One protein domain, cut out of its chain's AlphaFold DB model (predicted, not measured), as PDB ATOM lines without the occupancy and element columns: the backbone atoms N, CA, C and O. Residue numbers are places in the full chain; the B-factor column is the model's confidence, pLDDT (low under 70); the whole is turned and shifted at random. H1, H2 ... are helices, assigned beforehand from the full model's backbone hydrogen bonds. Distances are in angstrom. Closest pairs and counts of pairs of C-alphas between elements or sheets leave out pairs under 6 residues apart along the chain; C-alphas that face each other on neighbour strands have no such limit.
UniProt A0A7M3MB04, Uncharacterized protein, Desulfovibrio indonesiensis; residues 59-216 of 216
ATOM      1  N   LEU A  59     228.544 221.572 432.355       68.50
ATOM      2  CA  LEU A  59     227.769 220.984 431.264       68.50
ATOM      3  C   LEU A  59     227.084 222.065 430.414       68.50
ATOM      4  O   LEU A  59     227.225 222.087 429.193       68.50
ATOM      5  N   GLN A  60     226.394 223.016 431.048       70.50
ATOM      6  CA  GLN A  60     225.723 224.114 430.348       70.50
ATOM      7  C   GLN A  60     226.700 224.986 429.553       70.50
ATOM      8  O   GLN A  60     226.393 225.344 428.418       70.50
ATOM      9  N   LEU A  61     227.876 225.305 430.099       71.69
ATOM     10  CA  LEU A  61     228.899 226.083 429.391       71.69
ATOM     11  C   LEU A  61     229.450 225.341 428.168       71.69
ATOM     12  O   LEU A  61     229.544 225.937 427.095       71.69
ATOM     13  N   GLN A  62     229.750 224.045 428.295       72.38
ATOM     14  CA  GLN A  62     230.204 223.212 427.174       72.38
ATOM     15  C   GLN A  62     229.160 223.160 426.052       72.38
ATOM     16  O   GLN A  62     229.470 223.407 424.883       72.38
ATOM     17  N   LEU A  63     227.900 222.915 426.412       73.38
ATOM     18  CA  LEU A  63     226.787 222.893 425.467       73.38
ATOM     19  C   LEU A  63     226.555 224.270 424.824       73.38
ATOM     20  O   LEU A  63     226.248 224.359 423.636       73.38
ATOM     21  N   PHE A  64     226.753 225.360 425.567       75.19
ATOM     22  CA  PHE A  64     226.633 226.717 425.036       75.19
ATOM     23  C   PHE A  64     227.734 227.043 424.018       75.19
ATOM     24  O   PHE A  64     227.453 227.655 422.982       75.19
ATOM     25  N   GLY A  65     228.967 226.589 424.266       76.81
ATOM     26  CA  GLY A  65     230.061 226.657 423.295       76.81
ATOM     27  C   GLY A  65     229.717 225.918 421.999       76.81
ATOM     28  O   GLY A  65     229.942 226.443 420.908       76.81
ATOM     29  N   LEU A  66     229.086 224.745 422.110       72.44
ATOM     30  CA  LEU A  66     228.647 223.923 420.976       72.44
ATOM     31  C   LEU A  66     227.615 224.664 420.108       72.44
ATOM     32  O   LEU A  66     227.769 224.762 418.889       72.44
ATOM     33  N   VAL A  67     226.589 225.229 420.753       68.69
ATOM     34  CA  VAL A  67     225.506 226.001 420.120       68.69
ATOM     35  C   VAL A  67     226.066 227.224 419.395       68.69
ATOM     36  O   VAL A  67     225.753 227.442 418.222       68.69
ATOM     37  N   ARG A  68     226.946 227.997 420.051       76.19
ATOM     38  CA  ARG A  68     227.576 229.168 419.427       76.19
ATOM     39  C   ARG A  68     228.503 228.792 418.285       76.19
ATOM     40  O   ARG A  68     228.431 229.421 417.233       76.19
ATOM     41  N   GLY A  69     229.322 227.757 418.459       72.62
ATOM     42  CA  GLY A  69     230.167 227.235 417.394       72.62
ATOM     43  C   GLY A  69     229.332 226.848 416.172       72.62
ATOM     44  O   GLY A  69     229.706 227.147 415.040       72.62
ATOM     45  N   ALA A  70     228.166 226.236 416.367       70.38
ATOM     46  CA  ALA A  70     227.239 225.892 415.289       70.38
ATOM     47  C   ALA A  70     226.498 227.083 414.653       70.38
ATOM     48  O   ALA A  70     225.777 226.879 413.680       70.38
ATOM     49  N   GLY A  71     226.664 228.308 415.161       77.25
ATOM     50  CA  GLY A  71     225.934 229.484 414.678       77.25
ATOM     51  C   GLY A  71     224.443 229.457 415.025       77.25
ATOM     52  O   GLY A  71     223.653 230.171 414.410       77.25
ATOM     53  N   LEU A  72     224.039 228.629 415.993       73.88
ATOM     54  CA  LEU A  72     222.651 228.534 416.425       73.88
ATOM     55  C   LEU A  72     222.316 229.668 417.399       73.88
ATOM     56  O   LEU A  72     223.060 229.962 418.334       73.88
ATOM     57  N   MET A  73     221.155 230.287 417.192       78.19
ATOM     58  CA  MET A  73     220.637 231.356 418.056       78.19
ATOM     59  C   MET A  73     220.047 230.823 419.369       78.19
ATOM     60  O   MET A  73     219.933 231.569 420.341       78.19
ATOM     61  N   THR A  74     219.658 229.547 419.402       79.56
ATOM     62  CA  THR A  74     219.020 228.888 420.548       79.56
ATOM     63  C   THR A  74     219.477 227.440 420.656       79.56
ATOM     64  O   THR A  74     219.701 226.780 419.640       79.56
ATOM     65  N   ALA A  75     219.579 226.939 421.886       83.00
ATOM     66  CA  ALA A  75     219.873 225.535 422.145       83.00
ATOM     67  C   ALA A  75     218.695 224.625 421.735       83.00
ATOM     68  O   ALA A  75     217.541 225.049 421.863       83.00
ATOM     69  N   PRO A  76     218.960 223.387 421.275       88.56
ATOM     70  CA  PRO A  76     217.915 222.391 421.059       88.56
ATOM     71  C   PRO A  76     217.117 222.096 422.335       88.56
ATOM     72  O   PRO A  76     217.655 222.118 423.443       88.56
ATOM     73  N   THR A  77     215.827 221.797 422.180       90.50
ATOM     74  CA  THR A  77     214.929 221.474 423.304       90.50
ATOM     75  C   THR A  77     214.688 219.976 423.487       90.50
ATOM     76  O   THR A  77     214.081 219.585 424.480       90.50
ATOM     77  N   ASP A  78     215.137 219.142 422.548       91.31
ATOM     78  CA  ASP A  78     214.964 217.689 422.553       91.31
ATOM     79  C   ASP A  78     216.287 216.951 422.295       91.31
ATOM     80  O   ASP A  78     217.299 217.541 421.906       91.31
ATOM     81  N   LEU A  79     216.288 215.644 422.571       91.69
ATOM     82  CA  LEU A  79     217.473 214.795 422.449       91.69
ATOM     83  C   LEU A  79     217.958 214.666 420.998       91.69
ATOM     84  O   LEU A  79     219.166 214.595 420.769       91.69
ATOM     85  N   ASP A  80     217.043 214.667 420.028       94.94
ATOM     86  CA  ASP A  80     217.374 214.542 418.607       94.94
ATOM     87  C   ASP A  80     218.173 215.760 418.127       94.94
ATOM     88  O   ASP A  80     219.246 215.609 417.540       94.94
ATOM     89  N   GLY A  81     217.738 216.975 418.470       89.25
ATOM     90  CA  GLY A  81     218.472 218.189 418.133       89.25
ATOM     91  C   GLY A  81     219.840 218.272 418.822       89.25
ATOM     92  O   GLY A  81     220.813 218.712 418.206       89.25
ATOM     93  N   TRP A  82     219.965 217.798 420.069       91.25
ATOM     94  CA  TRP A  82     221.273 217.673 420.731       91.25
ATOM     95  C   TRP A  82     222.173 216.628 420.061       91.25
ATOM     96  O   TRP A  82     223.372 216.862 419.906       91.25
ATOM     97  N   THR A  83     221.603 215.510 419.614       93.06
ATOM     98  CA  THR A  83     222.303 214.444 418.880       93.06
ATOM     99  C   THR A  83     222.867 214.960 417.560       93.06
ATOM    100  O   THR A  83     224.044 214.733 417.256       93.06
ATOM    101  N   GLU A  84     222.059 215.680 416.781       92.38
ATOM    102  CA  GLU A  84     222.480 216.297 415.520       92.38
ATOM    103  C   GLU A  84     223.589 217.327 415.741       92.38
ATOM    104  O   GLU A  84     224.631 217.272 415.078       92.38
ATOM    105  N   LEU A  85     223.405 218.221 416.717       88.56
ATOM    106  CA  LEU A  85     224.375 219.258 417.051       88.56
ATOM    107  C   LEU A  85     225.721 218.663 417.498       88.56
ATOM    108  O   LEU A  85     226.777 219.086 417.024       88.56
ATOM    109  N   ALA A  86     225.698 217.643 418.358       89.75
ATOM    110  CA  ALA A  86     226.897 216.948 418.816       89.75
ATOM    111  C   ALA A  86     227.595 216.190 417.675       89.75
ATOM    112  O   ALA A  86     228.819 216.249 417.539       89.75
ATOM    113  N   CYS A  87     226.834 215.534 416.792       94.94
ATOM    114  CA  CYS A  87     227.387 214.898 415.598       94.94
ATOM    115  C   CYS A  87     228.078 215.909 414.672       94.94
ATOM    116  O   CYS A  87     229.168 215.622 414.170       94.94
ATOM    117  N   ALA A  88     227.476 217.082 414.465       89.94
ATOM    118  CA  ALA A  88     228.053 218.151 413.656       89.94
ATOM    119  C   ALA A  88     229.347 218.707 414.274       89.94
ATOM    120  O   ALA A  88     230.308 218.986 413.553       89.94
ATOM    121  N   ALA A  89     229.411 218.824 415.601       88.88
ATOM    122  CA  ALA A  89     230.628 219.233 416.297       88.88
ATOM    123  C   ALA A  89     231.768 218.217 416.125       88.88
ATOM    124  O   ALA A  89     232.892 218.611 415.814       88.88
ATOM    125  N   ILE A  90     231.476 216.916 416.234       93.94
ATOM    126  CA  ILE A  90     232.447 215.846 415.956       93.94
ATOM    127  C   ILE A  90     232.936 215.889 414.505       93.94
ATOM    128  O   ILE A  90     234.130 215.733 414.250       93.94
ATOM    129  N   ASP A  91     232.038 216.111 413.543       94.19
ATOM    130  CA  ASP A  91     232.422 216.224 412.135       94.19
ATOM    131  C   ASP A  91     233.317 217.445 411.889       94.19
ATOM    132  O   ASP A  91     234.289 217.337 411.141       94.19
ATOM    133  N   ARG A  92     233.050 218.568 412.565       89.69
ATOM    134  CA  ARG A  92     233.881 219.774 412.495       89.69
ATOM    135  C   ARG A  92     235.268 219.562 413.086       89.69
ATOM    136  O   ARG A  92     236.242 219.889 412.422       89.69
ATOM    137  N   GLN A  93     235.371 219.003 414.292       91.38
ATOM    138  CA  GLN A  93     236.667 218.694 414.912       91.38
ATOM    139  C   GLN A  93     237.478 217.735 414.029       91.38
ATOM    140  O   GLN A  93     238.657 217.962 413.768       91.38
ATOM    141  N   ALA A  94     236.822 216.712 413.472       92.81
ATOM    142  CA  ALA A  94     237.452 215.799 412.525       92.81
ATOM    143  C   ALA A  94     237.863 216.476 411.208       92.81
ATOM    144  O   ALA A  94     238.774 215.989 410.547       92.81
ATOM    145  N   GLY A  95     237.139 217.511 410.774       90.88
ATOM    146  CA  GLY A  95     237.476 218.335 409.614       90.88
ATOM    147  C   GLY A  95     238.722 219.172 409.880       90.88
ATOM    148  O   GLY A  95     239.696 219.026 409.152       90.88
ATOM    149  N   ALA A  96     238.727 219.920 410.985       89.00
ATOM    150  CA  ALA A  96     239.860 220.737 411.413       89.00
ATOM    151  C   ALA A  96     241.154 219.914 411.531       89.00
ATOM    152  O   ALA A  96     242.192 220.331 411.042       89.00
ATOM    153  N   LEU A  97     241.092 218.698 412.088       90.81
ATOM    154  CA  LEU A  97     242.257 217.804 412.152       90.81
ATOM    155  C   LEU A  97     242.706 217.265 410.789       90.81
ATOM    156  O   LEU A  97     243.878 216.971 410.599       90.81
ATOM    157  N   ARG A  98     241.798 217.087 409.820       90.38
ATOM    158  CA  ARG A  98     242.212 216.711 408.456       90.38
ATOM    159  C   ARG A  98     242.905 217.866 407.751       90.38
ATOM    160  O   ARG A  98     243.846 217.622 407.005       90.38
ATOM    161  N   GLU A  99     242.460 219.089 408.012       87.00
ATOM    162  CA  GLU A  99     243.072 220.309 407.480       87.00
ATOM    163  C   GLU A  99     244.498 220.533 408.008       87.00
ATOM    164  O   GLU A  99     245.250 221.262 407.374       87.00
ATOM    165  N   THR A 100     244.909 219.885 409.108       86.75
ATOM    166  CA  THR A 100     246.307 219.929 409.578       86.75
ATOM    167  C   THR A 100     247.212 218.860 408.960       86.75
ATOM    168  O   THR A 100     248.424 218.961 409.108       86.75
ATOM    169  N   ILE A 101     246.661 217.815 408.327       84.75
ATOM    170  CA  ILE A 101     247.455 216.723 407.724       84.75
ATOM    171  C   ILE A 101     247.815 217.031 406.265       84.75
ATOM    172  O   ILE A 101     248.848 216.579 405.787       84.75
ATOM    173  N   GLY A 102     246.959 217.759 405.546       74.12
ATOM    174  CA  GLY A 102     247.138 218.026 404.120       74.12
ATOM    175  C   GLY A 102     247.147 219.512 403.799       74.12
ATOM    176  O   GLY A 102     246.627 220.333 404.554       74.12
ATOM    177  N   THR A 103     247.696 219.850 402.637       69.81
ATOM    178  CA  THR A 103     247.635 221.220 402.130       69.81
ATOM    179  C   THR A 103     246.166 221.613 401.871       69.81
ATOM    180  O   THR A 103     245.390 220.803 401.348       69.81
ATOM    181  N   PRO A 104     245.724 222.819 402.277       66.88
ATOM    182  CA  PRO A 104     244.343 223.241 402.074       66.88
ATOM    183  C   PRO A 104     243.983 223.387 400.588       66.88
ATOM    184  O   PRO A 104     244.451 224.298 399.907       66.88
ATOM    185  N   GLY A 105     243.059 222.554 400.099       70.19
ATOM    186  CA  GLY A 105     242.450 222.729 398.780       70.19
ATOM    187  C   GLY A 105     241.919 221.435 398.166       70.19
ATOM    188  O   GLY A 105     242.624 220.439 398.070       70.19
ATOM    189  N   TYR A 106     240.678 221.452 397.667       63.09
ATOM    190  CA  TYR A 106     240.075 220.285 397.000       63.09
ATOM    191  C   TYR A 106     240.870 219.794 395.775       63.09
ATOM    192  O   TYR A 106     240.865 218.600 395.494       63.09
ATOM    193  N   GLY A 107     241.554 220.694 395.057       69.25
ATOM    194  CA  GLY A 107     242.360 220.336 393.883       69.25
ATOM    195  C   GLY A 107     243.596 219.494 394.215       69.25
ATOM    196  O   GLY A 107     243.977 218.640 393.421       69.25
ATOM    197  N   GLN A 108     244.161 219.665 395.412       83.12
ATOM    198  CA  GLN A 108     245.405 219.004 395.815       83.12
ATOM    199  C   GLN A 108     245.206 217.523 396.139       83.12
ATOM    200  O   GLN A 108     246.107 216.725 395.929       83.12
ATOM    201  N   LEU A 109     244.005 217.111 396.561       81.56
ATOM    202  CA  LEU A 109     243.720 215.688 396.778       81.56
ATOM    203  C   LEU A 109     243.847 214.872 395.486       81.56
ATOM    204  O   LEU A 109     244.410 213.785 395.498       81.56
ATOM    205  N   THR A 110     243.348 215.407 394.365       86.88
ATOM    206  CA  THR A 110     243.458 214.721 393.065       86.88
ATOM    207  C   THR A 110     244.905 214.690 392.581       86.88
ATOM    208  O   THR A 110     245.330 213.704 391.985       86.88
ATOM    209  N   GLU A 111     245.657 215.754 392.859       91.50
ATOM    210  CA  GLU A 111     247.090 215.826 392.588       91.50
ATOM    211  C   GLU A 111     247.851 214.746 393.365       91.50
ATOM    212  O   GLU A 111     248.538 213.944 392.746       91.50
ATOM    213  N   TYR A 112     247.641 214.627 394.679       90.31
ATOM    214  CA  TYR A 112     248.296 213.614 395.512       90.31
ATOM    215  C   TYR A 112     247.936 212.178 395.127       90.31
ATOM    216  O   TYR A 112     248.822 211.325 395.071       90.31
ATOM    217  N   ASP A 113     246.664 211.907 394.823       92.75
ATOM    218  CA  ASP A 113     246.243 210.589 394.339       92.75
ATOM    219  C   ASP A 113     246.957 210.236 393.028       92.75
ATOM    220  O   ASP A 113     247.413 209.102 392.852       92.75
ATOM    221  N   ARG A 114     247.108 211.218 392.128       95.88
ATOM    222  CA  ARG A 114     247.830 211.030 390.870       95.88
ATOM    223  C   ARG A 114     249.334 210.860 391.084       95.88
ATOM    224  O   ARG A 114     249.919 209.980 390.460       95.88
ATOM    225  N   THR A 115     249.951 211.638 391.971       95.56
ATOM    226  CA  THR A 115     251.372 211.507 392.334       95.56
ATOM    227  C   THR A 115     251.663 210.128 392.920       95.56
ATOM    228  O   THR A 115     252.634 209.484 392.530       95.56
ATOM    229  N   LEU A 116     250.783 209.617 393.787       96.19
ATOM    230  CA  LEU A 116     250.883 208.267 394.341       96.19
ATOM    231  C   LEU A 116     250.735 207.175 393.269       96.19
ATOM    232  O   LEU A 116     251.427 206.156 393.326       96.19
ATOM    233  N   GLU A 117     249.816 207.351 392.315       96.88
ATOM    234  CA  GLU A 117     249.641 206.435 391.183       96.88
ATOM    235  C   GLU A 117     250.902 206.385 390.309       96.88
ATOM    236  O   GLU A 117     251.426 205.296 390.059       96.88
ATOM    237  N   ASP A 118     251.420 207.551 389.907       97.62
ATOM    238  CA  ASP A 118     252.638 207.672 389.103       97.62
ATOM    239  C   ASP A 118     253.848 207.065 389.836       97.62
ATOM    240  O   ASP A 118     254.591 206.289 389.238       97.62
ATOM    241  N   ALA A 119     254.018 207.328 391.138       97.12
ATOM    242  CA  ALA A 119     255.122 206.784 391.935       97.12
ATOM    243  C   ALA A 119     255.108 205.250 392.014       97.12
ATOM    244  O   ALA A 119     256.140 204.599 391.836       97.12
ATOM    245  N   ARG A 120     253.929 204.648 392.222       97.12
ATOM    246  CA  ARG A 120     253.776 203.182 392.219       97.12
ATOM    247  C   ARG A 120     254.112 202.586 390.859       97.12
ATOM    248  O   ARG A 120     254.853 201.608 390.793       97.12
ATOM    249  N   ALA A 121     253.587 203.184 389.790       95.75
ATOM    250  CA  ALA A 121     253.828 202.718 388.432       95.75
ATOM    251  C   ALA A 121     255.307 202.872 388.025       95.75
ATOM    252  O   ALA A 121     255.849 202.007 387.327       95.75
ATOM    253  N   PHE A 122     255.978 203.929 388.493       96.25
ATOM    254  CA  PHE A 122     257.408 204.140 388.288       96.25
ATOM    255  C   PHE A 122     258.241 203.055 388.975       96.25
ATOM    256  O   PHE A 122     259.042 202.403 388.309       96.25
ATOM    257  N   LEU A 123     258.020 202.792 390.270       95.75
ATOM    258  CA  LEU A 123     258.784 201.772 391.003       95.75
ATOM    259  C   LEU A 123     258.556 200.350 390.478       95.75
ATOM    260  O   LEU A 123     259.497 199.556 390.441       95.75
ATOM    261  N   GLU A 124     257.337 200.027 390.039       94.56
ATOM    262  CA  GLU A 124     257.054 198.745 389.383       94.56
ATOM    263  C   GLU A 124     257.897 198.573 388.108       94.56
ATOM    264  O   GLU A 124     258.438 197.496 387.854       94.56
ATOM    265  N   THR A 125     258.062 199.652 387.339       91.75
ATOM    266  CA  THR A 125     258.788 199.636 386.063       91.75
ATOM    267  C   THR A 125     260.303 199.669 386.271       91.75
ATOM    268  O   THR A 125     261.006 198.847 385.687       91.75
ATOM    269  N   VAL A 126     260.813 200.511 387.179       90.12
ATOM    270  CA  VAL A 126     262.236 200.552 387.572       90.12
ATOM    271  C   VAL A 126     262.722 199.212 388.121       90.12
ATOM    272  O   VAL A 126     263.844 198.796 387.832       90.12
ATOM    273  N   GLY A 127     261.884 198.501 388.882       81.62
ATOM    274  CA  GLY A 127     262.218 197.165 389.378       81.62
ATOM    275  C   GLY A 127     262.461 196.145 388.256       81.62
ATOM    276  O   GLY A 127     263.239 195.207 388.441       81.62
ATOM    277  N   ALA A 128     261.827 196.335 387.095       82.56
ATOM    278  CA  ALA A 128     262.026 195.520 385.899       82.56
ATOM    279  C   ALA A 128     263.143 196.055 384.983       82.56
ATOM    280  O   ALA A 128     263.838 195.258 384.349       82.56
ATOM    281  N   ASP A 129     263.330 197.376 384.928       83.12
ATOM    282  CA  ASP A 129     264.349 198.057 384.129       83.12
ATOM    283  C   ASP A 129     264.940 199.268 384.882       83.12
ATOM    284  O   ASP A 129     264.339 200.347 384.894       83.12
ATOM    285  N   PRO A 130     266.152 199.143 385.456       83.00
ATOM    286  CA  PRO A 130     266.826 200.249 386.137       83.00
ATOM    287  C   PRO A 130     267.136 201.464 385.246       83.00
ATOM    288  O   PRO A 130     267.509 202.506 385.774       83.00
ATOM    289  N   ALA A 131     267.023 201.344 383.917       85.81
ATOM    290  CA  ALA A 131     267.194 202.450 382.973       85.81
ATOM    291  C   ALA A 131     265.879 203.190 382.649       85.81
ATOM    292  O   ALA A 131     265.868 204.035 381.751       85.81
ATOM    293  N   THR A 132     264.781 202.879 383.350       87.31
ATOM    294  CA  THR A 132     263.484 203.550 383.180       87.31
ATOM    295  C   THR A 132     263.621 205.058 383.379       87.31
ATOM    296  O   THR A 132     264.107 205.525 384.408       87.31
ATOM    297  N   ASP A 133     263.155 205.819 382.390       88.62
ATOM    298  CA  ASP A 133     263.175 207.279 382.403       88.62
ATOM    299  C   ASP A 133     261.999 207.834 383.238       88.62
ATOM    300  O   ASP A 133     260.836 207.564 382.902       88.62
ATOM    301  N   PRO A 134     262.254 208.618 384.305       87.50
ATOM    302  CA  PRO A 134     261.198 209.247 385.099       87.50
ATOM    303  C   PRO A 134     260.318 210.218 384.297       87.50
ATOM    304  O   PRO A 134     259.172 210.439 384.686       87.50
ATOM    305  N   ALA A 135     260.757 210.712 383.132       89.94
ATOM    306  CA  ALA A 135     259.945 211.580 382.273       89.94
ATOM    307  C   ALA A 135     258.641 210.919 381.769       89.94
ATOM    308  O   ALA A 135     257.723 211.613 381.326       89.94
ATOM    309  N   GLY A 136     258.529 209.585 381.854       93.62
ATOM    310  CA  GLY A 136     257.286 208.845 381.604       93.62
ATOM    311  C   GLY A 136     256.214 208.998 382.694       93.62
ATOM    312  O   GLY A 136     255.074 208.586 382.472       93.62
ATOM    313  N   TYR A 137     256.558 209.598 383.839       96.62
ATOM    314  CA  TYR A 137     255.729 209.714 385.043       96.62
ATOM    315  C   TYR A 137     255.688 211.181 385.490       96.62
ATOM    316  O   TYR A 137     256.461 211.590 386.359       96.62
ATOM    317  N   PRO A 138     254.824 212.011 384.877       96.38
ATOM    318  CA  PRO A 138     254.904 213.464 384.995       96.38
ATOM    319  C   PRO A 138     254.853 213.999 386.428       96.38
ATOM    320  O   PRO A 138     255.536 214.977 386.715       96.38
ATOM    321  N   MET A 139     254.085 213.372 387.328       97.00
ATOM    322  CA  MET A 139     254.024 213.831 388.720       97.00
ATOM    323  C   MET A 139     255.313 213.527 389.488       97.00
ATOM    324  O   MET A 139     255.768 214.353 390.269       97.00
ATOM    325  N   VAL A 140     255.934 212.371 389.234       96.31
ATOM    326  CA  VAL A 140     257.229 212.010 389.837       96.31
ATOM    327  C   VAL A 140     258.337 212.901 389.277       96.31
ATOM    328  O   VAL A 140     259.168 213.393 390.034       96.31
ATOM    329  N   GLN A 141     258.329 213.164 387.966       97.12
ATOM    330  CA  GLN A 141     259.291 214.076 387.349       97.12
ATOM    331  C   GLN A 141     259.179 215.495 387.916       97.12
ATOM    332  O   GLN A 141     260.201 216.115 388.191       97.12
ATOM    333  N   ALA A 142     257.958 215.997 388.124       96.88
ATOM    334  CA  ALA A 142     257.745 217.309 388.727       96.88
ATOM    335  C   ALA A 142     258.349 217.402 390.139       96.88
ATOM    336  O   ALA A 142     258.976 218.411 390.462       96.88
ATOM    337  N   GLU A 143     258.223 216.344 390.944       96.62
ATOM    338  CA  GLU A 143     258.823 216.275 392.280       96.62
ATOM    339  C   GLU A 143     260.360 216.267 392.218       96.62
ATOM    340  O   GLU A 143     261.026 217.031 392.915       96.62
ATOM    341  N   ILE A 144     260.937 215.463 391.316       96.06
ATOM    342  CA  ILE A 144     262.389 215.414 391.072       96.06
ATOM    343  C   ILE A 144     262.919 216.794 390.665       96.06
ATOM    344  O   ILE A 144     263.933 217.247 391.199       96.06
ATOM    345  N   ASP A 145     262.234 217.468 389.738       96.69
ATOM    346  CA  ASP A 145     262.614 218.794 389.251       96.69
ATOM    347  C   ASP A 145     262.548 219.842 390.374       96.69
ATOM    348  O   ASP A 145     263.447 220.681 390.493       96.69
ATOM    349  N   ALA A 146     261.512 219.786 391.219       96.31
ATOM    350  CA  ALA A 146     261.348 220.683 392.360       96.31
ATOM    351  C   ALA A 146     262.462 220.491 393.402       96.31
ATOM    352  O   ALA A 146     263.103 221.465 393.808       96.31
ATOM    353  N   LEU A 147     262.753 219.242 393.775       95.50
ATOM    354  CA  LEU A 147     263.829 218.898 394.708       95.50
ATOM    355  C   LEU A 147     265.206 219.295 394.165       95.50
ATOM    356  O   LEU A 147     266.031 219.846 394.900       95.50
ATOM    357  N   ALA A 148     265.451 219.082 392.870       96.56
ATOM    358  CA  ALA A 148     266.689 219.499 392.224       96.56
ATOM    359  C   ALA A 148     266.851 221.024 392.197       96.56
ATOM    360  O   ALA A 148     267.944 221.538 392.446       96.56
ATOM    361  N   ALA A 149     265.769 221.763 391.945       96.50
ATOM    362  CA  ALA A 149     265.779 223.222 391.988       96.50
ATOM    363  C   ALA A 149     266.034 223.770 393.405       96.50
ATOM    364  O   ALA A 149     266.706 224.793 393.544       96.50
ATOM    365  N   ALA A 150     265.523 223.100 394.442       95.94
ATOM    366  CA  ALA A 150     265.691 223.508 395.836       95.94
ATOM    367  C   ALA A 150     267.094 223.195 396.389       95.94
ATOM    368  O   ALA A 150     267.699 224.033 397.059       95.94
ATOM    369  N   SER A 151     267.619 222.001 396.101       96.25
ATOM    370  CA  SER A 151     268.901 221.512 396.635       96.25
ATOM    371  C   SER A 151     270.115 221.872 395.773       96.25
ATOM    372  O   SER A 151     271.230 221.968 396.284       96.25
ATOM    373  N   GLY A 152     269.915 222.084 394.468       96.12
ATOM    374  CA  GLY A 152     270.985 222.212 393.478       96.12
ATOM    375  C   GLY A 152     271.561 220.877 392.988       96.12
ATOM    376  O   GLY A 152     272.498 220.891 392.188       96.12
ATOM    377  N   GLU A 153     271.018 219.737 393.429       95.19
ATOM    378  CA  GLU A 153     271.470 218.390 393.068       95.19
ATOM    379  C   GLU A 153     270.300 217.538 392.563       95.19
ATOM    380  O   GLU A 153     269.196 217.611 393.089       95.19
ATOM    381  N   ALA A 154     270.526 216.706 391.542       93.88
ATOM    382  CA  ALA A 154     269.483 215.801 391.062       93.88
ATOM    383  C   ALA A 154     269.282 214.649 392.070       93.88
ATOM    384  O   ALA A 154     270.242 213.903 392.301       93.88
ATOM    385  N   PRO A 155     268.081 214.478 392.659       95.75
ATOM    386  CA  PRO A 155     267.817 213.370 393.571       95.75
ATOM    387  C   PRO A 155     267.722 212.042 392.809       95.75
ATOM    388  O   PRO A 155     267.517 212.015 391.594       95.75
ATOM    389  N   ASP A 156     267.841 210.926 393.529       94.62
ATOM    390  CA  ASP A 156     267.559 209.599 392.977       94.62
ATOM    391  C   ASP A 156     266.044 209.446 392.723       94.62
ATOM    392  O   ASP A 156     265.270 209.461 393.686       94.62
ATOM    393  N   PRO A 157     265.593 209.252 391.465       94.88
ATOM    394  CA  PRO A 157     264.175 209.102 391.141       94.88
ATOM    395  C   PRO A 157     263.466 207.984 391.916       94.88
ATOM    396  O   PRO A 157     262.300 208.128 392.283       94.88
ATOM    397  N   ALA A 158     264.151 206.863 392.176       94.50
ATOM    398  CA  ALA A 158     263.559 205.743 392.907       94.50
ATOM    399  C   ALA A 158     263.352 206.087 394.385       94.50
ATOM    400  O   ALA A 158     262.330 205.716 394.964       94.50
ATOM    401  N   ALA A 159     264.283 206.841 394.977       94.50
ATOM    402  CA  ALA A 159     264.143 207.343 396.337       94.50
ATOM    403  C   ALA A 159     262.963 208.320 396.451       94.50
ATOM    404  O   ALA A 159     262.137 208.154 397.346       94.50
ATOM    405  N   VAL A 160     262.818 209.253 395.500       95.81
ATOM    406  CA  VAL A 160     261.691 210.208 395.466       95.81
ATOM    407  C   VAL A 160     260.346 209.484 395.361       95.81
ATOM    408  O   VAL A 160     259.420 209.755 396.122       95.81
ATOM    409  N   ALA A 161     260.223 208.512 394.453       96.31
ATOM    410  CA  ALA A 161     258.985 207.748 394.308       96.31
ATOM    411  C   ALA A 161     258.643 206.927 395.565       96.31
ATOM    412  O   ALA A 161     257.471 206.815 395.933       96.31
ATOM    413  N   GLN A 162     259.649 206.366 396.240       96.44
ATOM    414  CA  GLN A 162     259.439 205.656 397.501       96.44
ATOM    415  C   GLN A 162     258.982 206.610 398.613       96.44
ATOM    416  O   GLN A 162     258.032 206.291 399.328       96.44
ATOM    417  N   GLU A 163     259.584 207.794 398.710       94.94
ATOM    418  CA  GLU A 163     259.205 208.826 399.677       94.94
ATOM    419  C   GLU A 163     257.749 209.279 399.494       94.94
ATOM    420  O   GLU A 163     256.994 209.321 400.465       94.94
ATOM    421  N   ILE A 164     257.302 209.497 398.251       95.00
ATOM    422  CA  ILE A 164     255.894 209.790 397.926       95.00
ATOM    423  C   ILE A 164     254.955 208.702 398.475       95.00
ATOM    424  O   ILE A 164     253.899 209.001 399.044       95.00
ATOM    425  N   ILE A 165     255.306 207.427 398.287       96.00
ATOM    426  CA  ILE A 165     254.483 206.297 398.742       96.00
ATOM    427  C   ILE A 165     254.423 206.250 400.270       96.00
ATOM    428  O   ILE A 165     253.340 206.037 400.826       96.00
ATOM    429  N   ASP A 166     255.557 206.453 400.935       93.00
ATOM    430  CA  ASP A 166     255.659 206.434 402.394       93.00
ATOM    431  C   ASP A 166     254.880 207.604 403.015       93.00
ATOM    432  O   ASP A 166     254.102 207.404 403.956       93.00
ATOM    433  N   LEU A 167     254.982 208.795 402.421       90.62
ATOM    434  CA  LEU A 167     254.222 209.986 402.796       90.62
ATOM    435  C   LEU A 167     252.711 209.744 402.680       90.62
ATOM    436  O   LEU A 167     251.952 209.954 403.632       90.62
ATOM    437  N   ALA A 168     252.263 209.216 401.538       91.69
ATOM    438  CA  ALA A 168     250.858 208.899 401.323       91.69
ATOM    439  C   ALA A 168     250.348 207.817 402.291       91.69
ATOM    440  O   ALA A 168     249.198 207.864 402.741       91.69
ATOM    441  N   ALA A 169     251.180 206.830 402.633       91.31
ATOM    442  CA  ALA A 169     250.836 205.816 403.623       91.31
ATOM    443  C   ALA A 169     250.651 206.430 405.021       91.31
ATOM    444  O   ALA A 169     249.661 206.117 405.695       91.31
ATOM    445  N   ALA A 170     251.541 207.340 405.430       89.38
ATOM    446  CA  ALA A 170     251.435 208.069 406.692       89.38
ATOM    447  C   ALA A 170     250.148 208.914 406.755       89.38
ATOM    448  O   ALA A 170     249.379 208.810 407.718       89.38
ATOM    449  N   TRP A 171     249.839 209.666 405.694       89.69
ATOM    450  CA  TRP A 171     248.596 210.440 405.592       89.69
ATOM    451  C   TRP A 171     247.347 209.563 405.686       89.69
ATOM    452  O   TRP A 171     246.426 209.858 406.457       89.69
ATOM    453  N   HIS A 172     247.301 208.451 404.949       90.88
ATOM    454  CA  HIS A 172     246.169 207.531 405.005       90.88
ATOM    455  C   HIS A 172     245.983 206.912 406.393       90.88
ATOM    456  O   HIS A 172     244.842 206.785 406.853       90.88
ATOM    457  N   ALA A 173     247.073 206.563 407.080       91.44
ATOM    458  CA  ALA A 173     247.018 206.056 408.446       91.44
ATOM    459  C   ALA A 173     246.415 207.097 409.407       91.44
ATOM    460  O   ALA A 173     245.485 206.777 410.159       91.44
ATOM    461  N   ALA A 174     246.858 208.354 409.320       91.06
ATOM    462  CA  ALA A 174     246.333 209.458 410.122       91.06
ATOM    463  C   ALA A 174     244.834 209.712 409.855       91.06
ATOM    464  O   ALA A 174     244.013 209.743 410.779       91.06
ATOM    465  N   ILE A 175     244.428 209.797 408.583       92.06
ATOM    466  CA  ILE A 175     243.022 210.001 408.194       92.06
ATOM    467  C   ILE A 175     242.140 208.837 408.668       92.06
ATOM    468  O   ILE A 175     241.008 209.056 409.125       92.06
ATOM    469  N   ALA A 176     242.635 207.599 408.587       94.56
ATOM    470  CA  ALA A 176     241.927 206.422 409.074       94.56
ATOM    471  C   ALA A 176     241.726 206.467 410.597       94.56
ATOM    472  O   ALA A 176     240.621 206.178 411.071       94.56
ATOM    473  N   ALA A 177     242.742 206.890 411.357       95.06
ATOM    474  CA  ALA A 177     242.644 207.072 412.803       95.06
ATOM    475  C   ALA A 177     241.573 208.116 413.169       95.06
ATOM    476  O   ALA A 177     240.669 207.818 413.958       95.06
ATOM    477  N   ILE A 178     241.579 209.285 412.511       95.06
ATOM    478  CA  ILE A 178     240.548 210.323 412.695       95.06
ATOM    479  C   ILE A 178     239.161 209.766 412.352       95.06
ATOM    480  O   ILE A 178     238.196 209.964 413.093       95.06
ATOM    481  N   LYS A 179     239.023 209.054 411.225       96.88
ATOM    482  CA  LYS A 179     237.748 208.450 410.808       96.88
ATOM    483  C   LYS A 179     237.227 207.456 411.847       96.88
ATOM    484  O   LYS A 179     236.019 207.444 412.093       96.88
ATOM    485  N   ARG A 180     238.106 206.647 412.448       97.56
ATOM    486  CA  ARG A 180     237.750 205.688 413.503       97.56
ATOM    487  C   ARG A 180     237.163 206.405 414.714       97.56
ATOM    488  O   ARG A 180     236.038 206.090 415.094       97.56
ATOM    489  N   VAL A 181     237.883 207.386 415.266       97.81
ATOM    490  CA  VAL A 181     237.439 208.166 416.436       97.81
ATOM    491  C   VAL A 181     236.112 208.864 416.147       97.81
ATOM    492  O   VAL A 181     235.133 208.641 416.860       97.81
ATOM    493  N   ARG A 182     236.024 209.587 415.022       97.88
ATOM    494  CA  ARG A 182     234.799 210.259 414.564       97.88
ATOM    495  C   ARG A 182     233.608 209.302 414.503       97.88
ATOM    496  O   ARG A 182     232.516 209.625 414.965       97.88
ATOM    497  N   ARG A 183     233.785 208.119 413.900       98.25
ATOM    498  CA  ARG A 183     232.688 207.154 413.730       98.25
ATOM    499  C   ARG A 183     232.239 206.569 415.066       98.25
ATOM    500  O   ARG A 183     231.033 206.494 415.284       98.25
ATOM    501  N   LEU A 184     233.178 206.191 415.934       98.19
ATOM    502  CA  LEU A 184     232.870 205.653 417.260       98.19
ATOM    503  C   LEU A 184     232.155 206.688 418.135       98.19
ATOM    504  O   LEU A 184     231.130 206.358 418.725       98.19
ATOM    505  N   ALA A 185     232.631 207.935 418.163       96.50
ATOM    506  CA  ALA A 185     231.986 209.018 418.905       96.50
ATOM    507  C   ALA A 185     230.538 209.233 418.439       96.50
ATOM    508  O   ALA A 185     229.624 209.211 419.255       96.50
ATOM    509  N   LYS A 186     230.298 209.320 417.122       97.88
ATOM    510  CA  LYS A 186     228.935 209.468 416.578       97.88
ATOM    511  C   LYS A 186     228.031 208.284 416.913       97.88
ATOM    512  O   LYS A 186     226.866 208.490 417.214       97.88
ATOM    513  N   MET A 187     228.552 207.056 416.882       98.44
ATOM    514  CA  MET A 187     227.777 205.876 417.284       98.44
ATOM    515  C   MET A 187     227.399 205.913 418.768       98.44
ATOM    516  O   MET A 187     226.284 205.539 419.107       98.44
ATOM    517  N   ARG A 188     228.301 206.384 419.640       98.12
ATOM    518  CA  ARG A 188     228.016 206.574 421.069       98.12
ATOM    519  C   ARG A 188     226.967 207.667 421.284       98.12
ATOM    520  O   ARG A 188     226.011 207.424 422.000       98.12
ATOM    521  N   ILE A 189     227.099 208.814 420.611       96.25
ATOM    522  CA  ILE A 189     226.125 209.922 420.683       96.25
ATOM    523  C   ILE A 189     224.736 209.440 420.242       96.25
ATOM    524  O   ILE A 189     223.755 209.698 420.919       96.25
ATOM    525  N   GLN A 190     224.656 208.682 419.144       97.56
ATOM    526  CA  GLN A 190     223.397 208.112 418.644       97.56
ATOM    527  C   GLN A 190     222.756 207.087 419.591       97.56
ATOM    528  O   GLN A 190     221.563 206.822 419.474       97.56
ATOM    529  N   ALA A 191     223.540 206.470 420.476       97.81
ATOM    530  CA  ALA A 191     223.064 205.501 421.457       97.81
ATOM    531  C   ALA A 191     222.788 206.125 422.836       97.81
ATOM    532  O   ALA A 191     222.295 205.419 423.715       97.81
ATOM    533  N   ALA A 192     223.118 207.406 423.027       97.12
ATOM    534  CA  ALA A 192     223.003 208.079 424.311       97.12
ATOM    535  C   ALA A 192     221.536 208.226 424.738       97.12
ATOM    536  O   ALA A 192     220.662 208.540 423.928       97.12
ATOM    537  N   ALA A 193     221.266 208.034 426.028       97.31
ATOM    538  CA  ALA A 193     219.919 208.108 426.592       97.31
ATOM    539  C   ALA A 193     219.501 209.535 426.992       97.31
ATOM    540  O   ALA A 193     218.342 209.766 427.344       97.31
ATOM    541  N   GLY A 194     220.430 210.494 426.967       93.00
ATOM    542  CA  GLY A 194     220.186 211.858 427.417       93.00
ATOM    543  C   GLY A 194     221.320 212.825 427.090       93.00
ATOM    544  O   GLY A 194     222.395 212.436 426.637       93.00
ATOM    545  N   VAL A 195     221.066 214.109 427.346       90.56
ATOM    546  CA  VAL A 195     221.983 215.215 427.021       90.56
ATOM    547  C   VAL A 195     223.275 215.163 427.846       90.56
ATOM    548  O   VAL A 195     224.338 215.481 427.321       90.56
ATOM    549  N   GLU A 196     223.200 214.722 429.105       89.06
ATOM    550  CA  GLU A 196     224.374 214.547 429.976       89.06
ATOM    551  C   GLU A 196     225.367 213.542 429.373       89.06
ATOM    552  O   GLU A 196     226.540 213.858 429.194       89.06
ATOM    553  N   GLU A 197     224.881 212.376 428.938       93.25
ATOM    554  CA  GLU A 197     225.718 211.347 428.312       93.25
ATOM    555  C   GLU A 197     226.331 211.829 426.986       93.25
ATOM    556  O   GLU A 197     227.493 211.540 426.697       93.25
ATOM    557  N   ILE A 198     225.591 212.611 426.187       91.19
ATOM    558  CA  ILE A 198     226.134 213.237 424.969       91.19
ATOM    559  C   ILE A 198     227.320 214.147 425.305       91.19
ATOM    560  O   ILE A 198     228.342 214.102 424.615       91.19
ATOM    561  N   ALA A 199     227.202 214.968 426.345       88.56
ATOM    562  CA  ALA A 199     228.273 215.870 426.739       88.56
ATOM    563  C   ALA A 199     229.491 215.127 427.298       88.56
ATOM    564  O   ALA A 199     230.614 215.457 426.917       88.56
ATOM    565  N   ASP A 200     229.284 214.078 428.098       88.50
ATOM    566  CA  ASP A 200     230.367 213.207 428.568       88.50
ATOM    567  C   ASP A 200     231.111 212.557 427.394       88.50
ATOM    568  O   ASP A 200     232.343 212.474 427.387       88.50
ATOM    569  N   ILE A 201     230.382 212.121 426.357       94.75
ATOM    570  CA  ILE A 201     230.995 211.582 425.140       94.75
ATOM    571  C   ILE A 201     231.837 212.650 424.443       94.75
ATOM    572  O   ILE A 201     232.962 212.340 424.059       94.75
ATOM    573  N   LEU A 202     231.320 213.873 424.278       91.88
ATOM    574  CA  LEU A 202     232.042 214.982 423.643       91.88
ATOM    575  C   LEU A 202     233.323 215.340 424.406       91.88
ATOM    576  O   LEU A 202     234.375 215.482 423.786       91.88
ATOM    577  N   ALA A 203     233.244 215.445 425.733       88.62
ATOM    578  CA  ALA A 203     234.386 215.757 426.589       88.62
ATOM    579  C   ALA A 203     235.441 214.636 426.601       88.62
ATOM    580  O   ALA A 203     236.628 214.908 426.750       88.62
ATOM    581  N   GLY A 204     235.014 213.383 426.426       92.75
ATOM    582  CA  GLY A 204     235.884 212.209 426.391       92.75
ATOM    583  C   GLY A 204     236.390 211.813 425.001       92.75
ATOM    584  O   GLY A 204     236.896 210.697 424.850       92.75
ATOM    585  N   VAL A 205     236.212 212.641 423.963       95.31
ATOM    586  CA  VAL A 205     236.777 212.340 422.639       95.31
ATOM    587  C   VAL A 205     238.269 212.636 422.625       95.31
ATOM    588  O   VAL A 205     238.701 213.782 422.565       95.31
ATOM    589  N   GLU A 206     239.054 211.567 422.593       96.38
ATOM    590  CA  GLU A 206     240.495 211.623 422.385       96.38
ATOM    591  C   GLU A 206     240.802 211.519 420.887       96.38
ATOM    592  O   GLU A 206     240.613 210.475 420.252       96.38
ATOM    593  N   TRP A 207     241.249 212.629 420.302       94.56
ATOM    594  CA  TRP A 207     241.704 212.666 418.916       94.56
ATOM    595  C   TRP A 207     243.136 212.132 418.799       94.56
ATOM    596  O   TRP A 207     243.936 212.353 419.706       94.56
ATOM    597  N   PRO A 208     243.477 211.423 417.705       94.00
ATOM    598  CA  PRO A 208     244.842 210.961 417.506       94.00
ATOM    599  C   PRO A 208     245.779 212.161 417.353       94.00
ATOM    600  O   PRO A 208     245.434 213.135 416.681       94.00
ATOM    601  N   GLU A 209     246.972 212.055 417.935       90.56
ATOM    602  CA  GLU A 209     248.058 212.974 417.626       90.56
ATOM    603  C   GLU A 209     248.414 212.825 416.147       90.56
ATOM    604  O   GLU A 209     248.648 211.727 415.635       90.56
ATOM    605  N   VAL A 210     248.381 213.951 415.451       81.31
ATOM    606  CA  VAL A 210     248.805 214.083 414.065       81.31
ATOM    607  C   VAL A 210     250.094 214.872 414.098       81.31
ATOM    608  O   VAL A 210     250.078 216.100 414.108       81.31
ATOM    609  N   GLU A 211     251.217 214.162 414.202       76.31
ATOM    610  CA  GLU A 211     252.512 214.789 413.961       76.31
ATOM    611  C   GLU A 211     252.506 215.313 412.527       76.31
ATOM    612  O   GLU A 211     252.067 214.615 411.611       76.31
ATOM    613  N   GLY A 212     252.889 216.582 412.371       61.91
ATOM    614  CA  GLY A 212     252.815 217.302 411.112       61.91
ATOM    615  C   GLY A 212     253.573 216.547 410.038       61.91
ATOM    616  O   GLY A 212     254.792 216.635 409.954       61.91
ATOM    617  N   VAL A 213     252.837 215.828 409.200       60.12
ATOM    618  CA  VAL A 213     253.353 215.258 407.965       60.12
ATOM    619  C   VAL A 213     253.369 216.391 406.937       60.12
ATOM    620  O   VAL A 213     252.638 216.367 405.950       60.12
ATOM    621  N   VAL A 214     254.102 217.456 407.259       54.75
ATOM    622  CA  VAL A 214     254.355 218.564 406.347       54.75
ATOM    623  C   VAL A 214     255.574 218.130 405.544       54.75
ATOM    624  O   VAL A 214     256.629 217.965 406.156       54.75
ATOM    625  N   PRO A 215     255.448 217.864 404.232       50.34
ATOM    626  CA  PRO A 215     256.635 217.737 403.402       50.34
ATOM    627  C   PRO A 215     257.396 219.069 403.498       50.34
ATOM    628  O   PRO A 215     256.786 220.126 403.307       50.34
ATOM    629  N   GLU A 216     258.659 219.009 403.933       46.41
ATOM    630  CA  GLU A 216     259.550 220.181 404.035       46.41
ATOM    631  C   GLU A 216     259.812 220.825 402.669       46.41
ATOM    632  O   GLU A 216     259.906 220.084 401.665       46.41
TER     633      GLU A 216
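AT A GLANCE: This is residues 59 to 216 of the 216 residues of an uncharacterized protein of Desulfovibrio indonesiensis (UniProt A0A7M3MB04). One long helix, H5, is the spine of a rod; H2 runs beside part of it the opposite way, with short H1 and H6 packed round that end, while H3 crosses the spine's other end and H4 packs there crosswise. The tail, residues 204 to 216, runs back from H6 toward the H3 and H4 end. The printed part has 158 residues with six named helices, H1 to H6 in chain order, and no named strand: all helix. It is loose, with a radius of gyration of the C-alphas of 22.0 A and spans of 68 by 28 by 22 A.

HOW THE PARTS SIT: Start at the hub, H5, residues 157 to 191. Its residues 175 to 190 touch H2, residues 79 to 99, at a shallow tilt of 13 degrees, opposite ways; the closest C-alphas, Cys 87 and Lys 186, are 5.7 A apart. H6, residues 195 to 203, forms a helical hairpin with H5, closest at C-alphas 189 and 198, 5.4 A. H1, residues 59 to 69, touches residues 85 to 89 of H2 at a steep tilt of 62 degrees, closest at C-alphas 66 and 89, 6.9 A. At the other end, residues 158 to 168 of H5 touch H3, residues 106 to 128, at a steep tilt of 48 degrees; C-alphas 119 and 161 are closest, 4.6 A. H4, residues 138 to 151, is about perpendicular to H3, at 86 degrees; residues 138 to 140 of H4 touch residues 114 to 119 of H3, closest at C-alphas 115 and 139, 5.0 A. H2 and H3 are apart. In H1, H2, H4, H5 and H6 every O i to N i+4 pair is within hydrogen-bond range; in H3, 17 of 19 are.

IN THESE COORDINATES: Find C-alpha 157 at (264.175, 209.102, 391.141); from there H5 runs 51.2 A to C-alpha 191 at (223.064, 205.501, 421.457). H3 measures 34.9 A and H2 30.2 A. H1 begins at C-alpha 59, (227.769, 220.984, 431.264).

THE WHOLE: C-alphas 77 and 131 are the two farthest apart, 68.7 A. The printed part has no cut, and no link between helices is long. Look at residues 104 to 110, which stand free; 106 to 110 belong to H3. The model's pLDDT is under 70 at residues 59, 67, 103 to 104, 106 to 107 and 212 to 216.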